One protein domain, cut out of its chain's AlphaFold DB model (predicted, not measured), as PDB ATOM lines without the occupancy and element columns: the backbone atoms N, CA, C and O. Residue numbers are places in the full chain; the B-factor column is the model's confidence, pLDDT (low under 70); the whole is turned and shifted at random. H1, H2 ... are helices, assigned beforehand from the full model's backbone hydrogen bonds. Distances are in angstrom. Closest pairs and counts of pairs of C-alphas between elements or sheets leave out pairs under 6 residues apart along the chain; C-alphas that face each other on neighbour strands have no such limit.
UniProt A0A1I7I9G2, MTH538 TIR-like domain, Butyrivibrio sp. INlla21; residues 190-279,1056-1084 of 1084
ATOM      1  N   LEU A 190     276.812 190.273 259.345       67.94
ATOM      2  CA  LEU A 190     276.735 191.265 258.268       67.94
ATOM      3  C   LEU A 190     275.719 192.373 258.576       67.94
ATOM      4  O   LEU A 190     276.041 193.542 258.401       67.94
ATOM      5  N   THR A 191     274.538 192.039 259.106       73.31
ATOM      6  CA  THR A 191     273.521 193.048 259.460       73.31
ATOM      7  C   THR A 191     274.023 194.037 260.516       73.31
ATOM      8  O   THR A 191     273.801 195.236 260.377       73.31
ATOM      9  N   ALA A 192     274.754 193.569 261.534       71.88
ATOM     10  CA  ALA A 192     275.329 194.444 262.558       71.88
ATOM     11  C   ALA A 192     276.357 195.439 261.982       71.88
ATOM     12  O   ALA A 192     276.384 196.598 262.388       71.88
ATOM     13  N   ILE A 193     277.163 195.006 261.003       79.38
ATOM     14  CA  ILE A 193     278.130 195.875 260.314       79.38
ATOM     15  C   ILE A 193     277.399 196.953 259.505       79.38
ATOM     16  O   ILE A 193     277.752 198.125 259.601       79.38
ATOM     17  N   PHE A 194     276.352 196.587 258.760       78.50
ATOM     18  CA  PHE A 194     275.578 197.550 257.968       78.50
ATOM     19  C   PHE A 194     274.882 198.612 258.827       78.50
ATOM     20  O   PHE A 194     274.920 199.787 258.476       78.50
ATOM     21  N   VAL A 195     274.301 198.226 259.967       84.62
ATOM     22  CA  VAL A 195     273.693 199.185 260.907       84.62
ATOM     23  C   VAL A 195     274.748 200.138 261.477       84.62
ATOM     24  O   VAL A 195     274.498 201.337 261.559       84.62
ATOM     25  N   GLY A 196     275.942 199.632 261.806       82.12
ATOM     26  CA  GLY A 196     277.058 200.469 262.257       82.12
ATOM     27  C   GLY A 196     277.503 201.491 261.205       82.12
ATOM     28  O   GLY A 196     277.684 202.660 261.529       82.12
ATOM     29  N   ILE A 197     277.615 201.077 259.938       86.56
ATOM     30  CA  ILE A 197     277.990 201.971 258.829       86.56
ATOM     31  C   ILE A 197     276.913 203.035 258.588       86.56
ATOM     32  O   ILE A 197     277.243 204.207 258.426       86.56
ATOM     33  N   LEU A 198     275.632 202.655 258.596       90.12
ATOM     34  CA  LEU A 198     274.534 203.599 258.382       90.12
ATOM     35  C   LEU A 198     274.438 204.627 259.517       90.12
ATOM     36  O   LEU A 198     274.258 205.812 259.250       90.12
ATOM     37  N   ALA A 199     274.608 204.195 260.769       87.50
ATOM     38  CA  ALA A 199     274.641 205.098 261.915       87.50
ATOM     39  C   ALA A 199     275.797 206.105 261.799       87.50
ATOM     40  O   ALA A 199     275.573 207.301 261.956       87.50
ATOM     41  N   LEU A 200     277.001 205.647 261.433       91.06
ATOM     42  CA  LEU A 200     278.148 206.528 261.194       91.06
ATOM     43  C   LEU A 200     277.897 207.515 260.047       91.06
ATOM     44  O   LEU A 200     278.237 208.686 260.180       91.06
ATOM     45  N   ALA A 201     277.271 207.077 258.952       89.44
ATOM     46  CA  ALA A 201     276.944 207.947 257.825       89.44
ATOM     47  C   ALA A 201     275.928 209.038 258.205       89.44
ATOM     48  O   ALA A 201     276.110 210.195 257.833       89.44
ATOM     49  N   ILE A 202     274.893 208.699 258.984       92.44
ATOM     50  CA  ILE A 202     273.905 209.671 259.480       92.44
ATOM     51  C   ILE A 202     274.559 210.649 260.461       92.44
ATOM     52  O   ILE A 202     274.367 211.856 260.334       92.44
ATOM     53  N   SER A 203     275.364 210.153 261.406       88.12
ATOM     54  CA  SER A 203     276.097 211.004 262.350       88.12
ATOM     55  C   SER A 203     277.066 211.947 261.634       88.12
ATOM     56  O   SER A 203     277.126 213.128 261.969       88.12
ATOM     57  N   PHE A 204     277.779 211.458 260.616       92.38
ATOM     58  CA  PHE A 204     278.662 212.280 259.794       92.38
ATOM     59  C   PHE A 204     277.881 213.315 258.974       92.38
ATOM     60  O   PHE A 204     278.266 214.478 258.939       92.38
ATOM     61  N   GLY A 205     276.748 212.932 258.376       90.31
ATOM     62  CA  GLY A 205     275.870 213.856 257.657       90.31
ATOM     63  C   GLY A 205     275.323 214.975 258.550       90.31
ATOM     64  O   GLY A 205     275.364 216.142 258.165       90.31
ATOM     65  N   ALA A 206     274.882 214.644 259.767       90.00
ATOM     66  CA  ALA A 206     274.424 215.627 260.751       90.00
ATOM     67  C   ALA A 206     275.555 216.572 261.194       90.00
ATOM     68  O   ALA A 206     275.351 217.784 261.261       90.00
ATOM     69  N   TYR A 207     276.758 216.035 261.434       93.69
ATOM     70  CA  TYR A 207     277.943 216.836 261.745       93.69
ATOM     71  C   TYR A 207     278.300 217.793 260.600       93.69
ATOM     72  O   TYR A 207     278.489 218.980 260.844       93.69
ATOM     73  N   MET A 208     278.319 217.311 259.353       91.12
ATOM     74  CA  MET A 208     278.599 218.130 258.168       91.12
ATOM     75  C   MET A 208     277.553 219.227 257.957       91.12
ATOM     76  O   MET A 208     277.910 220.340 257.586       91.12
ATOM     77  N   PHE A 209     276.270 218.951 258.206       90.69
ATOM     78  CA  PHE A 209     275.214 219.959 258.092       90.69
ATOM     79  C   PHE A 209     275.356 221.062 259.149       90.69
ATOM     80  O   PHE A 209     275.322 222.243 258.807       90.69
ATOM     81  N   ASN A 210     275.588 220.686 260.411       90.00
ATOM     82  CA  ASN A 210     275.843 221.644 261.487       90.00
ATOM     83  C   ASN A 210     277.128 222.451 261.227       90.00
ATOM     84  O   ASN A 210     277.136 223.673 261.331       90.00
ATOM     85  N   SER A 211     278.195 221.775 260.790       89.19
ATOM     86  CA  SER A 211     279.456 222.413 260.407       89.19
ATOM     87  C   SER A 211     279.266 223.387 259.244       89.19
ATOM     88  O   SER A 211     279.760 224.503 259.321       89.19
ATOM     89  N   LYS A 212     278.481 223.044 258.211       90.06
ATOM     90  CA  LYS A 212     278.163 223.960 257.104       90.06
ATOM     91  C   LYS A 212     277.417 225.206 257.587       90.06
ATOM     92  O   LYS A 212     277.743 226.301 257.142       90.06
ATOM     93  N   GLN A 213     276.433 225.059 258.477       86.19
ATOM     94  CA  GLN A 213     275.723 226.211 259.048       86.19
ATOM     95  C   GLN A 213     276.660 227.098 259.868       86.19
ATOM     96  O   GLN A 213     276.641 228.316 259.711       86.19
ATOM     97  N   GLN A 214     277.522 226.492 260.685       86.44
ATOM     98  CA  GLN A 214     278.511 227.219 261.471       86.44
ATOM     99  C   GLN A 214     279.530 227.938 260.579       86.44
ATOM    100  O   GLN A 214     279.772 229.119 260.783       86.44
ATOM    101  N   ILE A 215     280.057 227.269 259.546       86.88
ATOM    102  CA  ILE A 215     280.972 227.859 258.560       86.88
ATOM    103  C   ILE A 215     280.290 229.011 257.828       86.88
ATOM    104  O   ILE A 215     280.889 230.068 257.694       86.88
ATOM    105  N   SER A 216     279.038 228.850 257.397       86.06
ATOM    106  CA  SER A 216     278.295 229.922 256.727       86.06
ATOM    107  C   SER A 216     278.073 231.124 257.644       86.06
ATOM    108  O   SER A 216     278.163 232.258 257.180       86.06
ATOM    109  N   LYS A 217     277.793 230.891 258.933       87.88
ATOM    110  CA  LYS A 217     277.639 231.957 259.924       87.88
ATOM    111  C   LYS A 217     278.966 232.671 260.169       87.88
ATOM    112  O   LYS A 217     279.016 233.886 260.036       87.88
ATOM    113  N   SER A 218     280.034 231.925 260.445       88.69
ATOM    114  CA  SER A 218     281.374 232.480 260.655       88.69
ATOM    115  C   SER A 218     281.905 233.197 259.415       88.69
ATOM    116  O   SER A 218     282.541 234.232 259.541       88.69
ATOM    117  N   TYR A 219     281.603 232.697 258.215       88.44
ATOM    118  CA  TYR A 219     281.926 233.366 256.957       88.44
ATOM    119  C   TYR A 219     281.182 234.700 256.826       88.44
ATOM    120  O   TYR A 219     281.795 235.717 256.520       88.44
ATOM    121  N   ARG A 220     279.878 234.729 257.133       89.50
ATOM    122  CA  ARG A 220     279.088 235.968 257.129       89.50
ATOM    123  C   ARG A 220     279.573 236.966 258.187       89.50
ATOM    124  O   ARG A 220     279.677 238.149 257.888       89.50
ATOM    125  N   GLU A 221     279.892 236.503 259.395       90.88
ATOM    126  CA  GLU A 221     280.477 237.324 260.467       90.88
ATOM    127  C   GLU A 221     281.845 237.894 260.049       90.88
ATOM    128  O   GLU A 221     282.104 239.078 260.261       90.88
ATOM    129  N   ALA A 222     282.688 237.095 259.387       91.19
ATOM    130  CA  ALA A 222     283.967 237.551 258.845       91.19
ATOM    131  C   ALA A 222     283.788 238.620 257.755       91.19
ATOM    132  O   ALA A 222     284.485 239.631 257.787       91.19
ATOM    133  N   LEU A 223     282.824 238.450 256.840       92.19
ATOM    134  CA  LEU A 223     282.508 239.452 255.812       92.19
ATOM    135  C   LEU A 223     282.001 240.769 256.414       92.19
ATOM    136  O   LEU A 223     282.395 241.832 255.950       92.19
ATOM    137  N   ILE A 224     281.177 240.716 257.467       94.25
ATOM    138  CA  ILE A 224     280.742 241.918 258.202       94.25
ATOM    139  C   ILE A 224     281.946 242.608 258.847       94.25
ATOM    140  O   ILE A 224     282.095 243.819 258.719       94.25
ATOM    141  N   SER A 225     282.821 241.849 259.514       93.81
ATOM    142  CA  SER A 225     284.030 242.408 260.128       93.81
ATOM    143  C   SER A 225     284.953 243.049 259.092       93.81
ATOM    144  O   SER A 225     285.497 244.118 259.348       93.81
ATOM    145  N   GLN A 226     285.114 242.421 257.923       94.00
ATOM    146  CA  GLN A 226     285.912 242.966 256.825       94.00
ATOM    147  C   GLN A 226     285.268 244.223 256.228       94.00
ATOM    148  O   GLN A 226     285.973 245.189 255.965       94.00
ATOM    149  N   SER A 227     283.941 244.236 256.059       96.00
ATOM    150  CA  SER A 227     283.185 245.411 255.605       96.00
ATOM    151  C   SER A 227     283.416 246.610 256.523       96.00
ATOM    152  O   SER A 227     283.823 247.672 256.064       96.00
ATOM    153  N   LYS A 228     283.257 246.416 257.838       95.69
ATOM    154  CA  LYS A 228     283.496 247.469 258.836       95.69
ATOM    155  C   LYS A 228     284.945 247.945 258.853       95.69
ATOM    156  O   LYS A 228     285.179 249.139 258.991       95.69
ATOM    157  N   TYR A 229     285.904 247.028 258.714       96.31
ATOM    158  CA  TYR A 229     287.319 247.379 258.624       96.31
ATOM    159  C   TYR A 229     287.595 248.274 257.410       96.31
ATOM    160  O   TYR A 229     288.113 249.369 257.584       96.31
ATOM    161  N   LEU A 230     287.179 247.856 256.211       97.06
ATOM    162  CA  LEU A 230     287.382 248.626 254.979       97.06
ATOM    163  C   LEU A 230     286.663 249.979 255.015       97.06
ATOM    164  O   LEU A 230     287.242 250.980 254.615       97.06
ATOM    165  N   ALA A 231     285.442 250.031 255.549       96.81
ATOM    166  CA  ALA A 231     284.706 251.278 255.734       96.81
ATOM    167  C   ALA A 231     285.415 252.243 256.699       96.81
ATOM    168  O   ALA A 231     285.470 253.444 256.458       96.81
ATOM    169  N   ASN A 232     285.988 251.725 257.788       95.88
ATOM    170  CA  ASN A 232     286.740 252.537 258.740       95.88
ATOM    171  C   ASN A 232     288.077 253.024 258.161       95.88
ATOM    172  O   ASN A 232     288.467 254.158 258.410       95.88
ATOM    173  N   GLU A 233     288.778 252.189 257.391       97.00
ATOM    174  CA  GLU A 233     289.987 252.615 256.673       97.00
ATOM    175  C   GLU A 233     289.663 253.629 255.565       97.00
ATOM    176  O   GLU A 233     290.410 254.583 255.398       97.00
ATOM    177  N   SER A 234     288.525 253.490 254.878       97.19
ATOM    178  CA  SER A 234     288.007 254.503 253.948       97.19
ATOM    179  C   SER A 234     287.807 255.854 254.644       97.19
ATOM    180  O   SER A 234     288.335 256.856 254.173       97.19
ATOM    181  N   GLY A 235     287.160 255.874 255.817       93.69
ATOM    182  CA  GLY A 235     287.027 257.092 256.628       93.69
ATOM    183  C   GLY A 235     288.376 257.723 256.990       93.69
ATOM    184  O   GLY A 235     288.572 258.908 256.766       93.69
ATOM    185  N   LYS A 236     289.354 256.925 257.441       93.81
ATOM    186  CA  LYS A 236     290.708 257.434 257.740       93.81
ATOM    187  C   LYS A 236     291.423 258.006 256.521       93.81
ATOM    188  O   LYS A 236     292.206 258.937 256.664       93.81
ATOM    189  N   LEU A 237     291.244 257.401 255.348       92.81
ATOM    190  CA  LEU A 237     291.825 257.919 254.111       92.81
ATOM    191  C   LEU A 237     291.185 259.259 253.746       92.81
ATOM    192  O   LEU A 237     291.907 260.172 253.362       92.81
ATOM    193  N   LEU A 238     289.871 259.400 253.936       91.50
ATOM    194  CA  LEU A 238     289.169 260.665 253.731       91.50
ATOM    195  C   LEU A 238     289.649 261.749 254.709       91.50
ATOM    196  O   LEU A 238     289.980 262.837 254.258       91.50
ATOM    197  N   ASP A 239     289.814 261.424 255.998       88.19
ATOM    198  CA  ASP A 239     290.385 262.336 257.012       88.19
ATOM    199  C   ASP A 239     291.829 262.774 256.677       88.19
ATOM    200  O   ASP A 239     292.306 263.804 257.145       88.19
ATOM    201  N   ASN A 240     292.548 261.973 255.883       87.19
ATOM    202  CA  ASN A 240     293.891 262.280 255.383       87.19
ATOM    203  C   ASN A 240     293.881 262.852 253.957       87.19
ATOM    204  O   ASN A 240     294.928 262.865 253.307       87.19
ATOM    205  N   GLU A 241     292.727 263.314 253.466       89.94
ATOM    206  CA  GLU A 241     292.576 263.959 252.158       89.94
ATOM    207  C   GLU A 241     292.939 263.027 250.980       89.94
ATOM    208  O   GLU A 241     293.437 263.450 249.940       89.94
ATOM    209  N   GLN A 242     292.712 261.717 251.141       89.81
ATOM    210  CA  GLN A 242     292.934 260.675 250.129       89.81
ATOM    211  C   GLN A 242     291.600 260.119 249.611       89.81
ATOM    212  O   GLN A 242     291.332 258.915 249.671       89.81
ATOM    213  N   ARG A 243     290.748 261.011 249.089       92.25
ATOM    214  CA  ARG A 243     289.369 260.705 248.664       92.25
ATOM    215  C   ARG A 243     289.273 259.549 247.658       92.25
ATOM    216  O   ARG A 243     288.406 258.689 247.798       92.25
ATOM    217  N   ILE A 244     290.173 259.487 246.675       93.19
ATOM    218  CA  ILE A 244     290.150 258.455 245.619       93.19
ATOM    219  C   ILE A 244     290.403 257.053 246.181       93.19
ATOM    220  O   ILE A 244     289.675 256.110 245.864       93.19
ATOM    221  N   ASP A 245     291.380 256.911 247.077       93.06
ATOM    222  CA  ASP A 245     291.624 255.640 247.759       93.06
ATOM    223  C   ASP A 245     290.449 255.312 248.705       93.06
ATOM    224  O   ASP A 245     289.958 254.181 248.721       93.06
ATOM    225  N   ALA A 246     289.919 256.310 249.424       95.81
ATOM    226  CA  ALA A 246     288.751 256.147 250.289       95.81
ATOM    227  C   ALA A 246     287.526 255.599 249.531       95.81
ATOM    228  O   ALA A 246     286.853 254.691 250.031       95.81
ATOM    229  N   LEU A 247     287.265 256.078 248.309       96.31
ATOM    230  CA  LEU A 247     286.187 255.594 247.438       96.31
ATOM    231  C   LEU A 247     286.363 254.116 247.069       96.31
ATOM    232  O   LEU A 247     285.410 253.334 247.163       96.31
ATOM    233  N   HIS A 248     287.581 253.705 246.704       96.31
ATOM    234  CA  HIS A 248     287.890 252.301 246.413       96.31
ATOM    235  C   HIS A 248     287.620 251.396 247.618       96.31
ATOM    236  O   HIS A 248     286.994 250.341 247.479       96.31
ATOM    237  N   LEU A 249     288.037 251.815 248.816       97.19
ATOM    238  CA  LEU A 249     287.802 251.053 250.042       97.19
ATOM    239  C   LEU A 249     286.318 251.013 250.426       97.19
ATOM    240  O   LEU A 249     285.827 249.959 250.839       97.19
ATOM    241  N   ALA A 250     285.585 252.113 250.240       97.56
ATOM    242  CA  ALA A 250     284.143 252.160 250.469       97.56
ATOM    243  C   ALA A 250     283.392 251.196 249.533       97.56
ATOM    244  O   ALA A 250     282.542 250.425 249.981       97.56
ATOM    245  N   LEU A 251     283.757 251.151 248.247       96.88
ATOM    246  CA  LEU A 251     283.205 250.185 247.292       96.88
ATOM    247  C   LEU A 251     283.589 248.741 247.637       96.88
ATOM    248  O   LEU A 251     282.755 247.838 247.543       96.88
ATOM    249  N   ALA A 252     284.828 248.503 248.067       95.69
ATOM    250  CA  ALA A 252     285.283 247.183 248.497       95.69
ATOM    251  C   ALA A 252     284.597 246.711 249.792       95.69
ATOM    252  O   ALA A 252     284.502 245.503 250.039       95.69
ATOM    253  N   ALA A 253     284.099 247.638 250.616       96.69
ATOM    254  CA  ALA A 253     283.277 247.334 251.781       96.69
ATOM    255  C   ALA A 253     281.874 246.829 251.392       96.69
ATOM    256  O   ALA A 253     281.245 246.136 252.186       96.69
ATOM    257  N   LEU A 254     281.404 247.081 250.169       96.62
ATOM    258  CA  LEU A 254     280.066 246.726 249.693       96.62
ATOM    259  C   LEU A 254     280.040 245.420 248.866       96.62
ATOM    260  O   LEU A 254     281.087 244.905 248.458       96.62
ATOM    261  N   PRO A 255     278.850 244.827 248.633       94.62
ATOM    262  CA  PRO A 255     278.718 243.632 247.800       94.62
ATOM    263  C   PRO A 255     279.162 243.909 246.362       94.62
ATOM    264  O   PRO A 255     278.762 244.898 245.752       94.62
ATOM    265  N   ASN A 256     279.966 243.009 245.800       89.94
ATOM    266  CA  ASN A 256     280.528 243.140 244.455       89.94
ATOM    267  C   ASN A 256     280.543 241.792 243.720       89.94
ATOM    268  O   ASN A 256     280.167 240.766 244.285       89.94
ATOM    269  N   GLU A 257     280.991 241.770 242.462       87.50
ATOM    270  CA  GLU A 257     280.976 240.556 241.626       87.50
ATOM    271  C   GLU A 257     281.751 239.379 242.237       87.50
ATOM    272  O   GLU A 257     281.332 238.229 242.107       87.50
ATOM    273  N   LYS A 258     282.861 239.654 242.938       86.06
ATOM    274  CA  LYS A 258     283.683 238.626 243.596       86.06
ATOM    275  C   LYS A 258     283.066 238.146 244.913       86.06
ATOM    276  O   LYS A 258     283.269 236.998 245.304       86.06
ATOM    277  N   THR A 259     282.318 239.008 245.603       87.06
ATOM    278  CA  THR A 259     281.696 238.734 246.908       87.06
ATOM    279  C   THR A 259     280.227 239.186 246.959       87.06
ATOM    280  O   THR A 259     279.874 240.063 247.750       87.06
ATOM    281  N   PRO A 260     279.331 238.577 246.156       89.31
ATOM    282  CA  PRO A 260     277.936 239.017 246.054       89.31
ATOM    283  C   PRO A 260     277.138 238.789 247.346       89.31
ATOM    284  O   PRO A 260     276.175 239.498 247.613       89.31
ATOM    285  N   ASP A 261     277.557 237.825 248.171       87.44
ATOM    286  CA  ASP A 261     276.908 237.488 249.445       87.44
ATOM    287  C   ASP A 261     277.352 238.381 250.621       87.44
ATOM    288  O   ASP A 261     276.945 238.141 251.766       87.44
ATOM    289  N   ARG A 262     278.217 239.380 250.384       93.12
ATOM    290  CA  ARG A 262     278.647 240.315 251.429       93.12
ATOM    291  C   ARG A 262     277.424 241.053 251.994       93.12
ATOM    292  O   ARG A 262     276.622 241.565 251.222       93.12
ATOM    293  N   PRO A 263     277.231 241.116 253.320       93.25
ATOM    294  CA  PRO A 263     276.167 241.934 253.894       93.25
ATOM    295  C   PRO A 263     276.483 243.428 253.770       93.25
ATOM    296  O   PRO A 263     277.618 243.830 254.011       93.25
ATOM    297  N   VAL A 264     275.475 244.242 253.464       94.75
ATOM    298  CA  VAL A 264     275.576 245.705 253.554       94.75
ATOM    299  C   VAL A 264     275.570 246.092 255.032       94.75
ATOM    300  O   VAL A 264     274.658 245.717 255.768       94.75
ATOM    301  N   THR A 265     276.605 246.802 255.473       95.25
ATOM    302  CA  THR A 265     276.724 247.330 256.839       95.25
ATOM    303  C   THR A 265     276.524 248.840 256.836       95.25
ATOM    304  O   THR A 265     276.946 249.501 255.889       95.25
ATOM    305  N   VAL A 266     275.959 249.394 257.909       94.44
ATOM    306  CA  VAL A 266     275.701 250.840 258.046       94.44
ATOM    307  C   VAL A 266     276.987 251.658 257.900       94.44
ATOM    308  O   VAL A 266     277.002 252.675 257.216       94.44
ATOM    309  N   GLU A 267     278.107 251.157 258.428       95.00
ATOM    310  CA  GLU A 267     279.413 251.805 258.285       95.00
ATOM    311  C   GLU A 267     279.879 251.890 256.825       95.00
ATOM    312  O   GLU A 267     280.517 252.866 256.451       95.00
ATOM    313  N   ALA A 268     279.541 250.898 255.994       96.75
ATOM    314  CA  ALA A 268     279.914 250.886 254.580       96.75
ATOM    315  C   ALA A 268     279.048 251.848 253.762       96.75
ATOM    316  O   ALA A 268     279.562 252.495 252.856       96.75
ATOM    317  N   VAL A 269     277.760 251.976 254.112       96.94
ATOM    318  CA  VAL A 269     276.876 253.003 253.538       96.94
ATOM    319  C   VAL A 269     277.395 254.392 253.905       96.94
ATOM    320  O   VAL A 269     277.618 255.199 253.015       96.94
ATOM    321  N   ARG A 270     277.700 254.641 255.185       95.75
ATOM    322  CA  ARG A 270     278.286 255.915 255.626       95.75
ATOM    323  C   ARG A 270     279.586 256.239 254.888       95.75
ATOM    324  O   ARG A 270     279.737 257.349 254.392       95.75
ATOM    325  N   ALA A 271     280.500 255.270 254.796       96.88
ATOM    326  CA  ALA A 271     281.786 255.454 254.131       96.88
ATOM    327  C   ALA A 271     281.623 255.822 252.651       96.88
ATOM    328  O   ALA A 271     282.287 256.745 252.189       96.88
ATOM    329  N   ILE A 272     280.724 255.152 251.912       97.75
ATOM    330  CA  ILE A 272     280.501 255.510 250.506       97.75
ATOM    331  C   ILE A 272     279.817 256.871 250.372       97.75
ATOM    332  O   ILE A 272     280.280 257.657 249.557       97.75
ATOM    333  N   THR A 273     278.810 257.194 251.197       96.94
ATOM    334  CA  THR A 273     278.149 258.512 251.181       96.94
ATOM    335  C   THR A 273     279.165 259.639 251.374       96.94
ATOM    336  O   THR A 273     279.212 260.570 250.569       96.94
ATOM    337  N   GLN A 274     280.022 259.520 252.397       93.88
ATOM    338  CA  GLN A 274     281.055 260.508 252.721       93.88
ATOM    339  C   GLN A 274     282.121 260.603 251.626       93.88
ATOM    340  O   GLN A 274     282.426 261.700 251.171       93.88
ATOM    341  N   ALA A 275     282.648 259.473 251.147       95.19
ATOM    342  CA  ALA A 275     283.683 259.467 250.113       95.19
ATOM    343  C   ALA A 275     283.172 260.016 248.766       95.19
ATOM    344  O   ALA A 275     283.917 260.671 248.036       95.19
ATOM    345  N   THR A 276     281.887 259.809 248.447       95.12
ATOM    346  CA  THR A 276     281.249 260.448 247.283       95.12
ATOM    347  C   THR A 276     280.958 261.931 247.492       95.12
ATOM    348  O   THR A 276     280.687 262.609 246.510       95.12
ATOM    349  N   MET A 277     281.047 262.441 248.727       92.50
ATOM    350  CA  MET A 277     280.573 263.773 249.130       92.50
ATOM    351  C   MET A 277     279.091 263.997 248.809       92.50
ATOM    352  O   MET A 277     278.668 265.111 248.504       92.50
ATOM    353  N   ALA A 278     278.294 262.930 248.891       95.38
ATOM    354  CA  ALA A 278     276.879 262.997 248.570       95.38
ATOM    355  C   ALA A 278     276.163 264.010 249.475       95.38
ATOM    356  O   ALA A 278     276.473 264.094 250.666       95.38
ATOM    357  N   TYR A 279     275.195 264.735 248.909       95.12
ATOM    358  CA  TYR A 279     274.439 265.803 249.580       95.12
ATOM    359  C   TYR A 279     275.244 267.061 249.959       95.12
ATOM    360  O   TYR A 279     274.857 267.808 250.866       95.12
ATOM    361  N   THR A1056     269.583 256.062 247.047       94.56
ATOM    362  CA  THR A1056     269.700 254.647 247.381       94.56
ATOM    363  C   THR A1056     271.167 254.213 247.374       94.56
ATOM    364  O   THR A1056     272.028 254.831 246.744       94.56
ATOM    365  N   LEU A1057     271.467 253.057 247.974       95.00
ATOM    366  CA  LEU A1057     272.805 252.456 247.879       95.00
ATOM    367  C   LEU A1057     273.272 252.274 246.423       95.00
ATOM    368  O   LEU A1057     274.462 252.356 246.130       95.00
ATOM    369  N   LYS A1058     272.343 252.011 245.497       95.88
ATOM    370  CA  LYS A1058     272.672 251.848 244.080       95.88
ATOM    371  C   LYS A1058     273.140 253.166 243.460       95.88
ATOM    372  O   LYS A1058     274.053 253.133 242.638       95.88
ATOM    373  N   ASP A1059     272.541 254.284 243.859       96.94
ATOM    374  CA  ASP A1059     272.917 255.618 243.385       96.94
ATOM    375  C   ASP A1059     274.300 255.999 243.909       96.94
ATOM    376  O   ASP A1059     275.155 256.387 243.121       96.94
ATOM    377  N   LEU A1060     274.577 255.740 245.192       97.62
ATOM    378  CA  LEU A1060     275.903 255.954 245.789       97.62
ATOM    379  C   LEU A1060     276.995 255.100 245.120       97.62
ATOM    380  O   LEU A1060     278.075 255.599 244.814       97.62
ATOM    381  N   ILE A1061     276.716 253.822 244.827       97.38
ATOM    382  CA  ILE A1061     277.655 252.951 244.092       97.38
ATOM    383  C   ILE A1061     277.900 253.473 242.674       97.38
ATOM    384  O   ILE A1061     279.025 253.377 242.183       97.38
ATOM    385  N   ARG A1062     276.862 253.978 241.996       96.94
ATOM    386  CA  ARG A1062     277.002 254.584 240.668       96.94
ATOM    387  C   ARG A1062     277.882 255.832 240.751       96.94
ATOM    388  O   ARG A1062     278.900 255.849 240.077       96.94
ATOM    389  N   LYS A1063     277.562 256.785 241.633       96.31
ATOM    390  CA  LYS A1063     278.356 258.005 241.863       96.31
ATOM    391  C   LYS A1063     279.827 257.693 242.127       96.31
ATOM    392  O   LYS A1063     280.699 258.236 241.466       96.31
ATOM    393  N   ALA A1064     280.110 256.759 243.037       96.06
ATOM    394  CA  ALA A1064     281.483 256.362 243.341       96.06
ATOM    395  C   ALA A1064     282.226 255.825 242.108       96.06
ATOM    396  O   ALA A1064     283.401 256.121 241.924       96.06
ATOM    397  N   LYS A1065     281.556 255.044 241.252       95.06
ATOM    398  CA  LYS A1065     282.147 254.549 240.001       95.06
ATOM    399  C   LYS A1065     282.324 255.648 238.959       95.06
ATOM    400  O   LYS A1065     283.332 255.625 238.264       95.06
ATOM    401  N   ASP A1066     281.375 256.573 238.862       93.50
ATOM    402  CA  ASP A1066     281.441 257.706 237.939       93.50
ATOM    403  C   ASP A1066     282.637 258.612 238.299       93.50
ATOM    404  O   ASP A1066     283.422 258.945 237.417       93.50
ATOM    405  N   ILE A1067     282.852 258.890 239.596       91.69
ATOM    406  CA  ILE A1067     284.016 259.644 240.102       91.69
ATOM    407  C   ILE A1067     285.328 258.892 239.841       91.69
ATOM    408  O   ILE A1067     286.305 259.480 239.387       91.69
ATOM    409  N   LEU A1068     285.381 257.588 240.136       92.00
ATOM    410  CA  LEU A1068     286.610 256.803 239.962       92.00
ATOM    411  C   LEU A1068     286.992 256.600 238.489       92.00
ATOM    412  O   LEU A1068     288.174 256.421 238.191       92.00
ATOM    413  N   GLY A1069     286.020 256.584 237.574       89.25
ATOM    414  CA  GLY A1069     286.251 256.294 236.162       89.25
ATOM    415  C   GLY A1069     287.012 254.975 235.958       89.25
ATOM    416  O   GLY A1069     286.595 253.919 236.435       89.25
ATOM    417  N   ASP A1070     288.151 255.049 235.261       86.75
ATOM    418  CA  ASP A1070     289.047 253.911 234.995       86.75
ATOM    419  C   ASP A1070     290.152 253.736 236.066       86.75
ATOM    420  O   ASP A1070     291.053 252.910 235.895       86.75
ATOM    421  N   HIS A1071     290.137 254.516 237.155       88.94
ATOM    422  CA  HIS A1071     291.163 254.443 238.199       88.94
ATOM    423  C   HIS A1071     291.091 253.114 238.962       88.94
ATOM    424  O   HIS A1071     290.037 252.725 239.467       88.94
ATOM    425  N   GLU A1072     292.233 252.448 239.142       87.19
ATOM    426  CA  GLU A1072     292.359 251.240 239.959       87.19
ATOM    427  C   GLU A1072     293.430 251.407 241.039       87.19
ATOM    428  O   GLU A1072     294.490 251.972 240.788       87.19
ATOM    429  N   LEU A1073     293.200 250.808 242.213       87.69
ATOM    430  CA  LEU A1073     294.256 250.636 243.215       87.69
ATOM    431  C   LEU A1073     295.431 249.818 242.654       87.69
ATOM    432  O   LEU A1073     295.233 248.810 241.954       87.69
ATOM    433  N   SER A1074     296.647 250.196 243.052       84.75
ATOM    434  CA  SER A1074     297.857 249.407 242.803       84.75
ATOM    435  C   SER A1074     297.769 248.020 243.455       84.75
ATOM    436  O   SER A1074     296.983 247.788 244.379       84.75
ATOM    437  N   GLN A1075     298.582 247.067 242.984       86.31
ATOM    438  CA  GLN A1075     298.600 245.722 243.570       86.31
ATOM    439  C   GLN A1075     299.037 245.748 245.042       86.31
ATOM    440  O   GLN A1075     298.442 245.050 245.857       86.31
ATOM    441  N   ASP A1076     300.006 246.593 245.394       85.56
ATOM    442  CA  ASP A1076     300.491 246.717 246.771       85.56
ATOM    443  C   ASP A1076     299.403 247.273 247.705       85.56
ATOM    444  O   ASP A1076     299.224 246.768 248.814       85.56
ATOM    445  N   GLN A1077     298.609 248.253 247.249       86.75
ATOM    446  CA  GLN A1077     297.448 248.751 248.002       86.75
ATOM    447  C   GLN A1077     296.357 247.681 248.137       86.75
ATOM    448  O   GLN A1077     295.815 247.478 249.225       86.75
ATOM    449  N   LYS A1078     296.043 246.969 247.047       90.38
ATOM    450  CA  LYS A1078     295.094 245.845 247.056       90.38
ATOM    451  C   LYS A1078     295.506 244.794 248.095       90.38
ATOM    452  O   LYS A1078     294.690 244.410 248.934       90.38
ATOM    453  N   ASP A1079     296.782 244.417 248.114       90.94
ATOM    454  CA  ASP A1079     297.341 243.460 249.069       90.94
ATOM    455  C   ASP A1079     297.315 243.996 250.513       90.94
ATOM    456  O   ASP A1079     296.937 243.261 251.429       90.94
ATOM    457  N   ALA A1080     297.643 245.278 250.726       90.44
ATOM    458  CA  ALA A1080     297.644 245.921 252.045       90.44
ATOM    459  C   ALA A1080     296.262 245.903 252.720       90.44
ATOM    460  O   ALA A1080     296.167 245.677 253.929       90.44
ATOM    461  N   TYR A1081     295.193 246.080 251.940       90.69
ATOM    462  CA  TYR A1081     293.813 246.066 252.438       90.69
ATOM    463  C   TYR A1081     293.109 244.706 252.282       90.69
ATOM    464  O   TYR A1081     291.951 244.551 252.684       90.69
ATOM    465  N   GLY A1082     293.786 243.696 251.722       86.56
ATOM    466  CA  GLY A1082     293.207 242.373 251.470       86.56
ATOM    467  C   GLY A1082     292.057 242.396 250.455       86.56
ATOM    468  O   GLY A1082     291.086 241.643 250.597       86.56
ATOM    469  N   ILE A1083     292.148 243.285 249.465       86.19
ATOM    470  CA  ILE A1083     291.218 243.433 248.345       86.19
ATOM    471  C   ILE A1083     291.776 242.607 247.181       86.19
ATOM    472  O   ILE A1083     292.821 242.931 246.634       86.19
ATOM    473  N   ASN A1084     291.089 241.525 246.806       64.25
ATOM    474  CA  ASN A1084     291.515 240.633 245.716       64.25
ATOM    475  C   ASN A1084     290.853 240.951 244.387       64.25
ATOM    476  O   ASN A1084     289.673 241.376 244.374       64.25
TER     477      ASN A1084
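Overview. This is residues 190 to 279 and 1056 to 1084 of the 1084 residues of the protein "MTH538 TIR-like domain" of Butyrivibrio sp. INlla21 (UniProt A0A1I7I9G2). A long helix, H1, sticks out as an arm with residues 190 to 218, and its far end is built into a compact head, where H2, H3 and H4 join it in a bundle of helices packed together, partly aligned and partly crossed. H2 folds back beside H1, and little H5 sits at the side of the head near H2. The printed part has 119 residues with five named helices, H1 to H5 in order, and no named strand: all helix. It is extended, with a radius of gyration of the C-alphas of 21.1 A and spans of 74 by 31 by 23 A.

Along the chain. Find C-alpha 190 at (276.735, 191.265, 258.268); from there H1, residues 190 to 239, runs 72.4 A to C-alpha 239 at (290.385, 262.336, 257.012). Next come H2, residues 243 to 253, 15.0 A, and H3, residues 266 to 276, 15.5 A. Beyond the cut find H4, residues 1057 to 1068, 16.5 A, and H5, residues 1075 to 1081, 10.1 A, ending at C-alpha 1081, (293.813, 246.066, 252.438).

Arrangement. H1 touches H2 with residues 226 to 238 alone, a hairpin at a shallow tilt of 18 degrees; look at the closest C-alphas, Ser 234 and Ala 246, 4.1 A apart. H2 and H3 form a hairpin too, at 29 degrees, with C-alphas 250 and 272 closest at 4.9 A. H4 touches H3, C-alphas 276 and 1064 being closest at 5.7 A, at a steep tilt of 38 degrees. H1 and H4 are apart. In H1 to H5 every O i to N i+4 pair is within hydrogen-bond range.

Size, cuts and confidence. Without residues 190 to 218 the body spans 32 by 32 by 24 A. Residues 280 to 1055 are not printed, and C-alphas 279 and 1056 are 12.3 A apart. The link from H2 to H3 is long, 12 residues. Residues 190 and 1084 have pLDDT under 70.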